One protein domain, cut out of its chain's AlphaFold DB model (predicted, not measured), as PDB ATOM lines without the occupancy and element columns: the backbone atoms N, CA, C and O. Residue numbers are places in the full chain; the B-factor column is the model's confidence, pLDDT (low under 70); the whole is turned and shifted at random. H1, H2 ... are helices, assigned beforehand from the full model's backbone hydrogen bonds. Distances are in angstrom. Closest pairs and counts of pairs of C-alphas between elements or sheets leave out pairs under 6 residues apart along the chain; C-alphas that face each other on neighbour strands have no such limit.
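AT A GLANCE: This is residues 208 to 271 of the 298 residues of the protein "PAPS_reduct domain-containing protein" of Ectothiorhodospiraceae bacterium (UniProt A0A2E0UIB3). One long helix, H2, makes one arm of a V, with the short helix H1 as the other arm, the two meeting where H1 ends and H2 begins; a long looped stretch, residues 236 to 271, winds back from the far end of H2 over the open side of the V. This stretch makes two loops, one reaching out to Glu 247 and one turning at Gly 261 beside H2, and it ends near the start of H1. The printed part has 64 residues with two named helices, H1 then H2, and no named strand; its class is all helix, with 27 residues, under half, in named elements. The whole is compact, with a radius of gyration of the C-alphas of 11.4 A, and flat, spanning 30 by 28 by 14 A.

IN THESE COORDINATES: H2 covers residues 218 to 235, 25.7 A from first to last C-alpha, from (-51.662, 14.638, 44.092) to (-39.299, 34.509, 33.405). H1 covers residues 208 to 216, 12.3 A long, with C-alpha 208 at (-50.398, 10.869, 30.514).

HOW THE PARTS SIT: H2 touches H1 with residues 220 to 222 alone; the closest C-alphas, those of Phe 221 and Arg 214, are 5.2 A apart. Their lines stand at a steep tilt of 53 degrees, and they run opposite ways. In H1 and H2 every O i to N i+4 pair is within hydrogen-bond range. Beyond H2, residues 242 to 243 make a short antiparallel pairing with residues 253 to 254.

THE WHOLE: The two C-alphas farthest apart, those of His 219 and Ala 248, are 32.0 A apart, while those of Gly 208 and Ile 271, the first and last printed, are 8.7 A apart. The printed part has no cut, and the link from H1 to H2 is tight, with 1 residue. The mean pLDDT of the printed part is 96.1, and no printed residue is under 70.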
ATOM      1  N   GLY A 208     -49.843  12.061  29.859       94.94
ATOM      2  CA  GLY A 208     -50.398  10.869  30.514       94.94
ATOM      3  C   GLY A 208     -49.675  10.480  31.809       94.94
ATOM      4  O   GLY A 208     -50.311  10.016  32.749       94.94
ATOM      5  N   TYR A 209     -48.362  10.727  31.890       95.62
ATOM      6  CA  TYR A 209     -47.600  10.540  33.124       95.62
ATOM      7  C   TYR A 209     -48.061  11.523  34.201       95.62
ATOM      8  O   TYR A 209     -48.352  11.102  35.314       95.62
ATOM      9  N   TRP A 210     -48.190  12.809  33.869       97.25
ATOM     10  CA  TRP A 210     -48.621  13.820  34.837       97.25
ATOM     11  C   TRP A 210     -50.092  13.691  35.236       97.25
ATOM     12  O   TRP A 210     -50.430  13.953  36.386       97.25
ATOM     13  N   GLN A 211     -50.954  13.201  34.343       97.06
ATOM     14  CA  GLN A 211     -52.321  12.812  34.696       97.06
ATOM     15  C   GLN A 211     -52.329  11.662  35.713       97.06
ATOM     16  O   GLN A 211     -53.047  11.750  36.704       97.06
ATOM     17  N   LYS A 212     -51.477  10.639  35.540       95.88
ATOM     18  CA  LYS A 212     -51.315   9.564  36.534       95.88
ATOM     19  C   LYS A 212     -50.684  10.065  37.840       95.88
ATOM     20  O   LYS A 212     -51.133   9.673  38.910       95.88
ATOM     21  N   MET A 213     -49.699  10.967  37.779       97.06
ATOM     22  CA  MET A 213     -49.126  11.612  38.972       97.06
ATOM     23  C   MET A 213     -50.191  12.361  39.773       97.06
ATOM     24  O   MET A 213     -50.163  12.297  40.992       97.06
ATOM     25  N   ARG A 214     -51.149  13.032  39.120       97.44
ATOM     26  CA  ARG A 214     -52.264  13.690  39.814       97.44
ATOM     27  C   ARG A 214     -53.152  12.708  40.576       97.44
ATOM     28  O   ARG A 214     -53.634  13.048  41.648       97.44
ATOM     29  N   GLU A 215     -53.387  11.528  40.012       95.62
ATOM     30  CA  GLU A 215     -54.212  10.486  40.633       95.62
ATOM     31  C   GLU A 215     -53.499   9.824  41.816       95.62
ATOM     32  O   GLU A 215     -54.095   9.660  42.874       95.62
ATOM     33  N   VAL A 216     -52.228   9.455  41.634       94.88
ATOM     34  CA  VAL A 216     -51.466   8.635  42.593       94.88
ATOM     35  C   VAL A 216     -50.727   9.488  43.627       94.88
ATOM     36  O   VAL A 216     -50.679   9.145  44.801       94.88
ATOM     37  N   TYR A 217     -50.168  10.625  43.211       96.31
ATOM     38  CA  TYR A 217     -49.364  11.521  44.046       96.31
ATOM     39  C   TYR A 217     -49.829  12.983  43.908       96.31
ATOM     40  O   TYR A 217     -49.060  13.840  43.452       96.31
ATOM     41  N   PRO A 218     -51.075  13.312  44.309       97.00
ATOM     42  CA  PRO A 218     -51.662  14.638  44.092       97.00
ATOM     43  C   PRO A 218     -50.828  15.770  44.701       97.00
ATOM     44  O   PRO A 218     -50.698  16.837  44.110       97.00
ATOM     45  N   HIS A 219     -50.189  15.529  45.846       97.44
ATOM     46  CA  HIS A 219     -49.333  16.514  46.502       97.44
ATOM     47  C   HIS A 219     -48.058  16.831  45.689       97.44
ATOM     48  O   HIS A 219     -47.662  17.993  45.613       97.44
ATOM     49  N   LYS A 220     -47.453  15.835  45.017       97.94
ATOM     50  CA  LYS A 220     -46.297  16.039  44.119       97.94
ATOM     51  C   LYS A 220     -46.707  16.720  42.816       97.94
ATOM     52  O   LYS A 220     -46.000  17.590  42.310       97.94
ATOM     53  N   PHE A 221     -47.880  16.363  42.289       98.56
ATOM     54  CA  PHE A 221     -48.477  17.051  41.144       98.56
ATOM     55  C   PHE A 221     -48.683  18.545  41.431       98.56
ATOM     56  O   PHE A 221     -48.273  19.392  40.638       98.56
ATOM     57  N   ASP A 222     -49.265  18.867  42.586       98.56
ATOM     58  CA  ASP A 222     -49.533  20.239  43.015       98.56
ATOM     59  C   ASP A 222     -48.249  21.039  43.239       98.56
ATOM     60  O   ASP A 222     -48.159  22.188  42.804       98.56
ATOM     61  N   TYR A 223     -47.236  20.419  43.848       98.44
ATOM     62  CA  TYR A 223     -45.915  21.022  44.010       98.44
ATOM     63  C   TYR A 223     -45.325  21.448  42.663       98.44
ATOM     64  O   TYR A 223     -44.923  22.594  42.476       98.44
ATOM     65  N   MET A 224     -45.340  20.544  41.686       98.31
ATOM     66  CA  MET A 224     -44.746  20.795  40.375       98.31
ATOM     67  C   MET A 224     -45.557  21.784  39.532       98.31
ATOM     68  O   MET A 224     -44.968  22.551  38.772       98.31
ATOM     69  N   ALA A 225     -46.879  21.844  39.712       98.50
ATOM     70  CA  ALA A 225     -47.705  22.896  39.123       98.50
ATOM     71  C   ALA A 225     -47.341  24.287  39.680       98.50
ATOM     72  O   ALA A 225     -47.265  25.254  38.922       98.50
ATOM     73  N   ASN A 226     -47.046  24.388  40.981       98.50
ATOM     74  CA  ASN A 226     -46.578  25.638  41.583       98.50
ATOM     75  C   ASN A 226     -45.188  26.035  41.062       98.50
ATOM     76  O   ASN A 226     -44.981  27.206  40.751       98.50
ATOM     77  N   ILE A 227     -44.272  25.077  40.872       98.38
ATOM     78  CA  ILE A 227     -42.962  25.336  40.245       98.38
ATOM     79  C   ILE A 227     -43.126  25.917  38.831       98.38
ATOM     80  O   ILE A 227     -42.461  26.897  38.494       98.38
ATOM     81  N   GLU A 228     -44.029  25.373  38.004       98.50
ATOM     82  CA  GLU A 228     -44.330  25.963  36.690       98.50
ATOM     83  C   GLU A 228     -44.790  27.422  36.819       98.50
ATOM     84  O   GLU A 228     -44.355  28.280  36.049       98.50
ATOM     85  N   HIS A 229     -45.659  27.728  37.787       98.56
ATOM     86  CA  HIS A 229     -46.184  29.080  37.995       98.56
ATOM     87  C   HIS A 229     -45.105  30.058  38.470       98.56
ATOM     88  O   HIS A 229     -45.021  31.165  37.934       98.56
ATOM     89  N   GLU A 230     -44.272  29.648  39.426       98.44
ATOM     90  CA  GLU A 230     -43.147  30.433  39.943       98.44
ATOM     91  C   GLU A 230     -42.160  30.791  38.833       98.44
ATOM     92  O   GLU A 230     -41.914  31.976  38.592       98.44
ATOM     93  N   LEU A 231     -41.668  29.784  38.106       98.31
ATOM     94  CA  LEU A 231     -40.711  29.987  37.017       98.31
ATOM     95  C   LEU A 231     -41.322  30.833  35.897       98.31
ATOM     96  O   LEU A 231     -40.666  31.720  35.357       98.31
ATOM     97  N   SER A 232     -42.603  30.629  35.575       98.44
ATOM     98  CA  SER A 232     -43.272  31.444  34.554       98.44
ATOM     99  C   SER A 232     -43.359  32.916  34.953       98.44
ATOM    100  O   SER A 232     -43.137  33.804  34.127       98.44
ATOM    101  N   LYS A 233     -43.673  33.193  36.225       98.06
ATOM    102  CA  LYS A 233     -43.724  34.556  36.758       98.06
ATOM    103  C   LYS A 233     -42.346  35.211  36.723       98.06
ATOM    104  O   LYS A 233     -42.242  36.359  36.304       98.06
ATOM    105  N   GLU A 234     -41.311  34.495  37.153       97.69
ATOM    106  CA  GLU A 234     -39.935  34.991  37.161       97.69
ATOM    107  C   GLU A 234     -39.421  35.266  35.744       97.69
ATOM    108  O   GLU A 234     -38.796  36.292  35.490       97.69
ATOM    109  N   LYS A 235     -39.728  34.373  34.799       97.31
ATOM    110  CA  LYS A 235     -39.299  34.509  33.405       97.31
ATOM    111  C   LYS A 235     -40.086  35.549  32.611       97.31
ATOM    112  O   LYS A 235     -39.592  36.040  31.598       97.31
ATOM    113  N   GLY A 236     -41.318  35.848  33.022       97.69
ATOM    114  CA  GLY A 236     -42.251  36.678  32.255       97.69
ATOM    115  C   GLY A 236     -42.829  35.984  31.013       97.69
ATOM    116  O   GLY A 236     -43.468  36.631  30.188       97.69
ATOM    117  N   GLU A 237     -42.632  34.672  30.871       97.44
ATOM    118  CA  GLU A 237     -43.221  33.844  29.817       97.44
ATOM    119  C   GLU A 237     -43.602  32.459  30.368       97.44
ATOM    120  O   GLU A 237     -43.025  32.026  31.365       97.44
ATOM    121  N   PRO A 238     -44.516  31.709  29.722       97.75
ATOM    122  CA  PRO A 238     -44.920  30.400  30.225       97.75
ATOM    123  C   PRO A 238     -43.747  29.409  30.268       97.75
ATOM    124  O   PRO A 238     -43.105  29.150  29.248       97.75
ATOM    125  N   VAL A 239     -43.499  28.801  31.421       97.94
ATOM    126  CA  VAL A 239     -42.546  27.707  31.630       97.94
ATOM    127  C   VAL A 239     -43.352  26.468  31.993       97.94
ATOM    128  O   VAL A 239     -43.947  26.403  33.063       97.94
ATOM    129  N   THR A 240     -43.385  25.493  31.084       97.44
ATOM    130  CA  THR A 240     -44.195  24.280  31.246       97.44
ATOM    131  C   THR A 240     -43.364  23.016  31.100       97.44
ATOM    132  O   THR A 240     -42.383  22.966  30.352       97.44
ATOM    133  N   ILE A 241     -43.793  21.970  31.795       96.38
ATOM    134  CA  ILE A 241     -43.266  20.614  31.692       96.38
ATOM    135  C   ILE A 241     -43.784  19.965  30.411       96.38
ATOM    136  O   ILE A 241     -43.023  19.394  29.624       96.38
ATOM    137  N   CYS A 242     -45.095  20.073  30.193       95.94
ATOM    138  CA  CYS A 242     -45.778  19.428  29.087       95.94
ATOM    139  C   CYS A 242     -45.881  20.337  27.860       95.94
ATOM    140  O   CYS A 242     -45.958  21.568  27.941       95.94
ATOM    141  N   LYS A 243     -45.908  19.683  26.697       93.44
ATOM    142  CA  LYS A 243     -46.241  20.280  25.405       93.44
ATOM    143  C   LYS A 243     -47.223  19.382  24.678       93.44
ATOM    144  O   LYS A 243     -47.090  18.156  24.734       93.44
ATOM    145  N   ASP A 244     -48.154  19.986  23.959       92.69
ATOM    146  CA  ASP A 244     -49.110  19.256  23.143       92.69
ATOM    147  C   ASP A 244     -48.390  18.498  22.013       92.69
ATOM    148  O   ASP A 244     -47.419  18.980  21.422       92.69
ATOM    149  N   GLN A 245     -48.845  17.277  21.748       89.06
ATOM    150  CA  GLN A 245     -48.298  16.373  20.734       89.06
ATOM    151  C   GLN A 245     -49.270  16.135  19.570       89.06
ATOM    152  O   GLN A 245     -48.917  15.433  18.624       89.06
ATOM    153  N   ARG A 246     -50.487  16.694  19.617       88.06
ATOM    154  CA  ARG A 246     -51.447  16.645  18.506       88.06
ATOM    155  C   ARG A 246     -50.908  17.465  17.341       88.06
ATOM    156  O   ARG A 246     -50.421  18.570  17.542       88.06
ATOM    157  N   GLU A 247     -51.044  16.960  16.118       87.19
ATOM    158  CA  GLU A 247     -50.445  17.593  14.932       87.19
ATOM    159  C   GLU A 247     -50.870  19.061  14.738       87.19
ATOM    160  O   GLU A 247     -50.045  19.882  14.358       87.19
ATOM    161  N   ALA A 248     -52.115  19.421  15.076       89.44
ATOM    162  CA  ALA A 248     -52.626  20.789  14.928       89.44
ATOM    163  C   ALA A 248     -51.985  21.815  15.884       89.44
ATOM    164  O   ALA A 248     -51.937  23.001  15.574       89.44
ATOM    165  N   THR A 249     -51.518  21.373  17.049       89.12
ATOM    166  CA  THR A 249     -51.067  22.226  18.166       89.12
ATOM    167  C   THR A 249     -49.699  21.788  18.685       89.12
ATOM    168  O   THR A 249     -49.309  22.086  19.812       89.12
ATOM    169  N   LYS A 250     -48.953  21.045  17.866       91.12
ATOM    170  CA  LYS A 250     -47.719  20.379  18.266       91.12
ATOM    171  C   LYS A 250     -46.695  21.380  18.784       91.12
ATOM    172  O   LYS A 250     -46.306  22.312  18.087       91.12
ATOM    173  N   GLY A 251     -46.216  21.146  20.000       90.19
ATOM    174  CA  GLY A 251     -45.233  21.999  20.661       90.19
ATOM    175  C   GLY A 251     -45.827  23.144  21.483       90.19
ATOM    176  O   GLY A 251     -45.067  23.764  22.230       90.19
ATOM    177  N   SER A 252     -47.141  23.389  21.415       93.69
ATOM    178  CA  SER A 252     -47.815  24.348  22.295       93.69
ATOM    179  C   SER A 252     -47.618  23.962  23.757       93.69
ATOM    180  O   SER A 252     -47.736  22.791  24.123       93.69
ATOM    181  N   LYS A 253     -47.281  24.952  24.586       96.38
ATOM    182  CA  LYS A 253     -47.056  24.781  26.024       96.38
ATOM    183  C   LYS A 253     -48.369  24.419  26.721       96.38
ATOM    184  O   LYS A 253     -49.419  24.928  26.341       96.38
ATOM    185  N   LEU A 254     -48.288  23.542  27.717       97.38
ATOM    186  CA  LEU A 254     -49.423  23.117  28.532       97.38
ATOM    187  C   LEU A 254     -49.024  23.122  30.002       97.38
ATOM    188  O   LEU A 254     -48.112  22.382  30.375       97.38
ATOM    189  N   PHE A 255     -49.715  23.909  30.821       98.44
ATOM    190  CA  PHE A 255     -49.535  23.864  32.270       98.44
ATOM    191  C   PHE A 255     -50.167  22.606  32.874       98.44
ATOM    192  O   PHE A 255     -51.155  22.070  32.364       98.44
ATOM    193  N   LEU A 256     -49.647  22.164  34.015       98.38
ATOM    194  CA  LEU A 256     -50.290  21.155  34.852       98.38
ATOM    195  C   LEU A 256     -51.608  21.675  35.443       98.38
ATOM    196  O   LEU A 256     -52.603  20.955  35.454       98.38
ATOM    197  N   LYS A 257     -51.623  22.934  35.901       98.44
ATOM    198  CA  LYS A 257     -52.812  23.644  36.398       98.44
ATOM    199  C   LYS A 257     -52.919  25.027  35.776       98.44
ATOM    200  O   LYS A 257     -51.902  25.666  35.516       98.44
ATOM    201  N   PHE A 258     -54.152  25.508  35.617       98.25
ATOM    202  CA  PHE A 258     -54.436  26.850  35.111       98.25
ATOM    203  C   PHE A 258     -53.568  27.913  35.800       98.25
ATOM    204  O   PHE A 258     -53.514  27.969  37.030       98.25
ATOM    205  N   ASN A 259     -52.907  28.753  35.000       98.12
ATOM    206  CA  ASN A 259     -52.069  29.844  35.479       98.12
ATOM    207  C   ASN A 259     -52.733  31.194  35.143       98.12
ATOM    208  O   ASN A 259     -52.780  31.563  33.968       98.12
ATOM    209  N   PRO A 260     -53.197  31.976  36.137       96.94
ATOM    210  CA  PRO A 260     -53.872  33.251  35.883       96.94
ATOM    211  C   PRO A 260     -52.959  34.320  35.267       96.94
ATOM    212  O   PRO A 260     -53.462  35.268  34.670       96.94
ATOM    213  N   GLY A 261     -51.634  34.186  35.392       97.38
ATOM    214  CA  GLY A 261     -50.673  35.079  34.738       97.38
ATOM    215  C   GLY A 261     -50.545  34.839  33.231       97.38
ATOM    216  O   GLY A 261     -50.066  35.714  32.517       97.38
ATOM    217  N   PHE A 262     -50.993  33.677  32.745       97.94
ATOM    218  CA  PHE A 262     -50.916  33.273  31.341       97.94
ATOM    219  C   PHE A 262     -52.210  32.551  30.920       97.94
ATOM    220  O   PHE A 262     -52.169  31.363  30.594       97.94
ATOM    221  N   PRO A 263     -53.366  33.245  30.934       96.94
ATOM    222  CA  PRO A 263     -54.683  32.620  30.783       96.94
ATOM    223  C   PRO A 263     -54.924  31.986  29.405       96.94
ATOM    224  O   PRO A 263     -55.778  31.114  29.286       96.94
ATOM    225  N   ASP A 264     -54.166  32.393  28.382       96.50
ATOM    226  CA  ASP A 264     -54.262  31.853  27.020       96.50
ATOM    227  C   ASP A 264     -53.489  30.532  26.831       96.50
ATOM    228  O   ASP A 264     -53.529  29.927  25.758       96.50
ATOM    229  N   VAL A 265     -52.746  30.081  27.848       97.19
ATOM    230  CA  VAL A 265     -52.004  28.816  27.808       97.19
ATOM    231  C   VAL A 265     -52.875  27.707  28.376       97.19
ATOM    232  O   VAL A 265     -53.279  27.754  29.537       97.19
ATOM    233  N   GLY A 266     -53.118  26.685  27.556       96.19
ATOM    234  CA  GLY A 266     -53.931  25.539  27.940       96.19
ATOM    235  C   GLY A 266     -53.309  24.686  29.045       96.19
ATOM    236  O   GLY A 266     -52.142  24.834  29.428       96.19
ATOM    237  N   THR A 267     -54.100  23.743  29.538       97.69
ATOM    238  CA  THR A 267     -53.691  22.792  30.575       97.69
ATOM    239  C   THR A 267     -53.682  21.357  30.065       97.69
ATOM    240  O   THR A 267     -54.288  21.022  29.045       97.69
ATOM    241  N   ILE A 268     -53.021  20.461  30.798       96.75
ATOM    242  CA  ILE A 268     -53.046  19.027  30.483       96.75
ATOM    243  C   ILE A 268     -54.460  18.411  30.530       96.75
ATOM    244  O   ILE A 268     -54.644  17.314  30.004       96.75
ATOM    245  N   ASP A 269     -55.449  19.090  31.124       94.44
ATOM    246  CA  ASP A 269     -56.846  18.634  31.186       94.44
ATOM    247  C   ASP A 269     -57.566  18.704  29.839       94.44
ATOM    248  O   ASP A 269     -58.518  17.967  29.592       94.44
ATOM    249  N   GLU A 270     -57.067  19.529  28.924       92.50
ATOM    250  CA  GLU A 270     -57.591  19.639  27.562       92.50
ATOM    251  C   GLU A 270     -57.121  18.490  26.658       92.50
ATOM    252  O   GLU A 270     -57.548  18.365  25.503       92.50
ATOM    253  N   ILE A 271     -56.216  17.647  27.163       91.69
ATOM    254  CA  ILE A 271     -55.570  16.585  26.407       91.69
ATOM    255  C   ILE A 271     -55.995  15.224  26.947       91.69
ATOM    256  O   ILE A 271     -55.807  14.896  28.117       91.69
TER     257      ILE A 271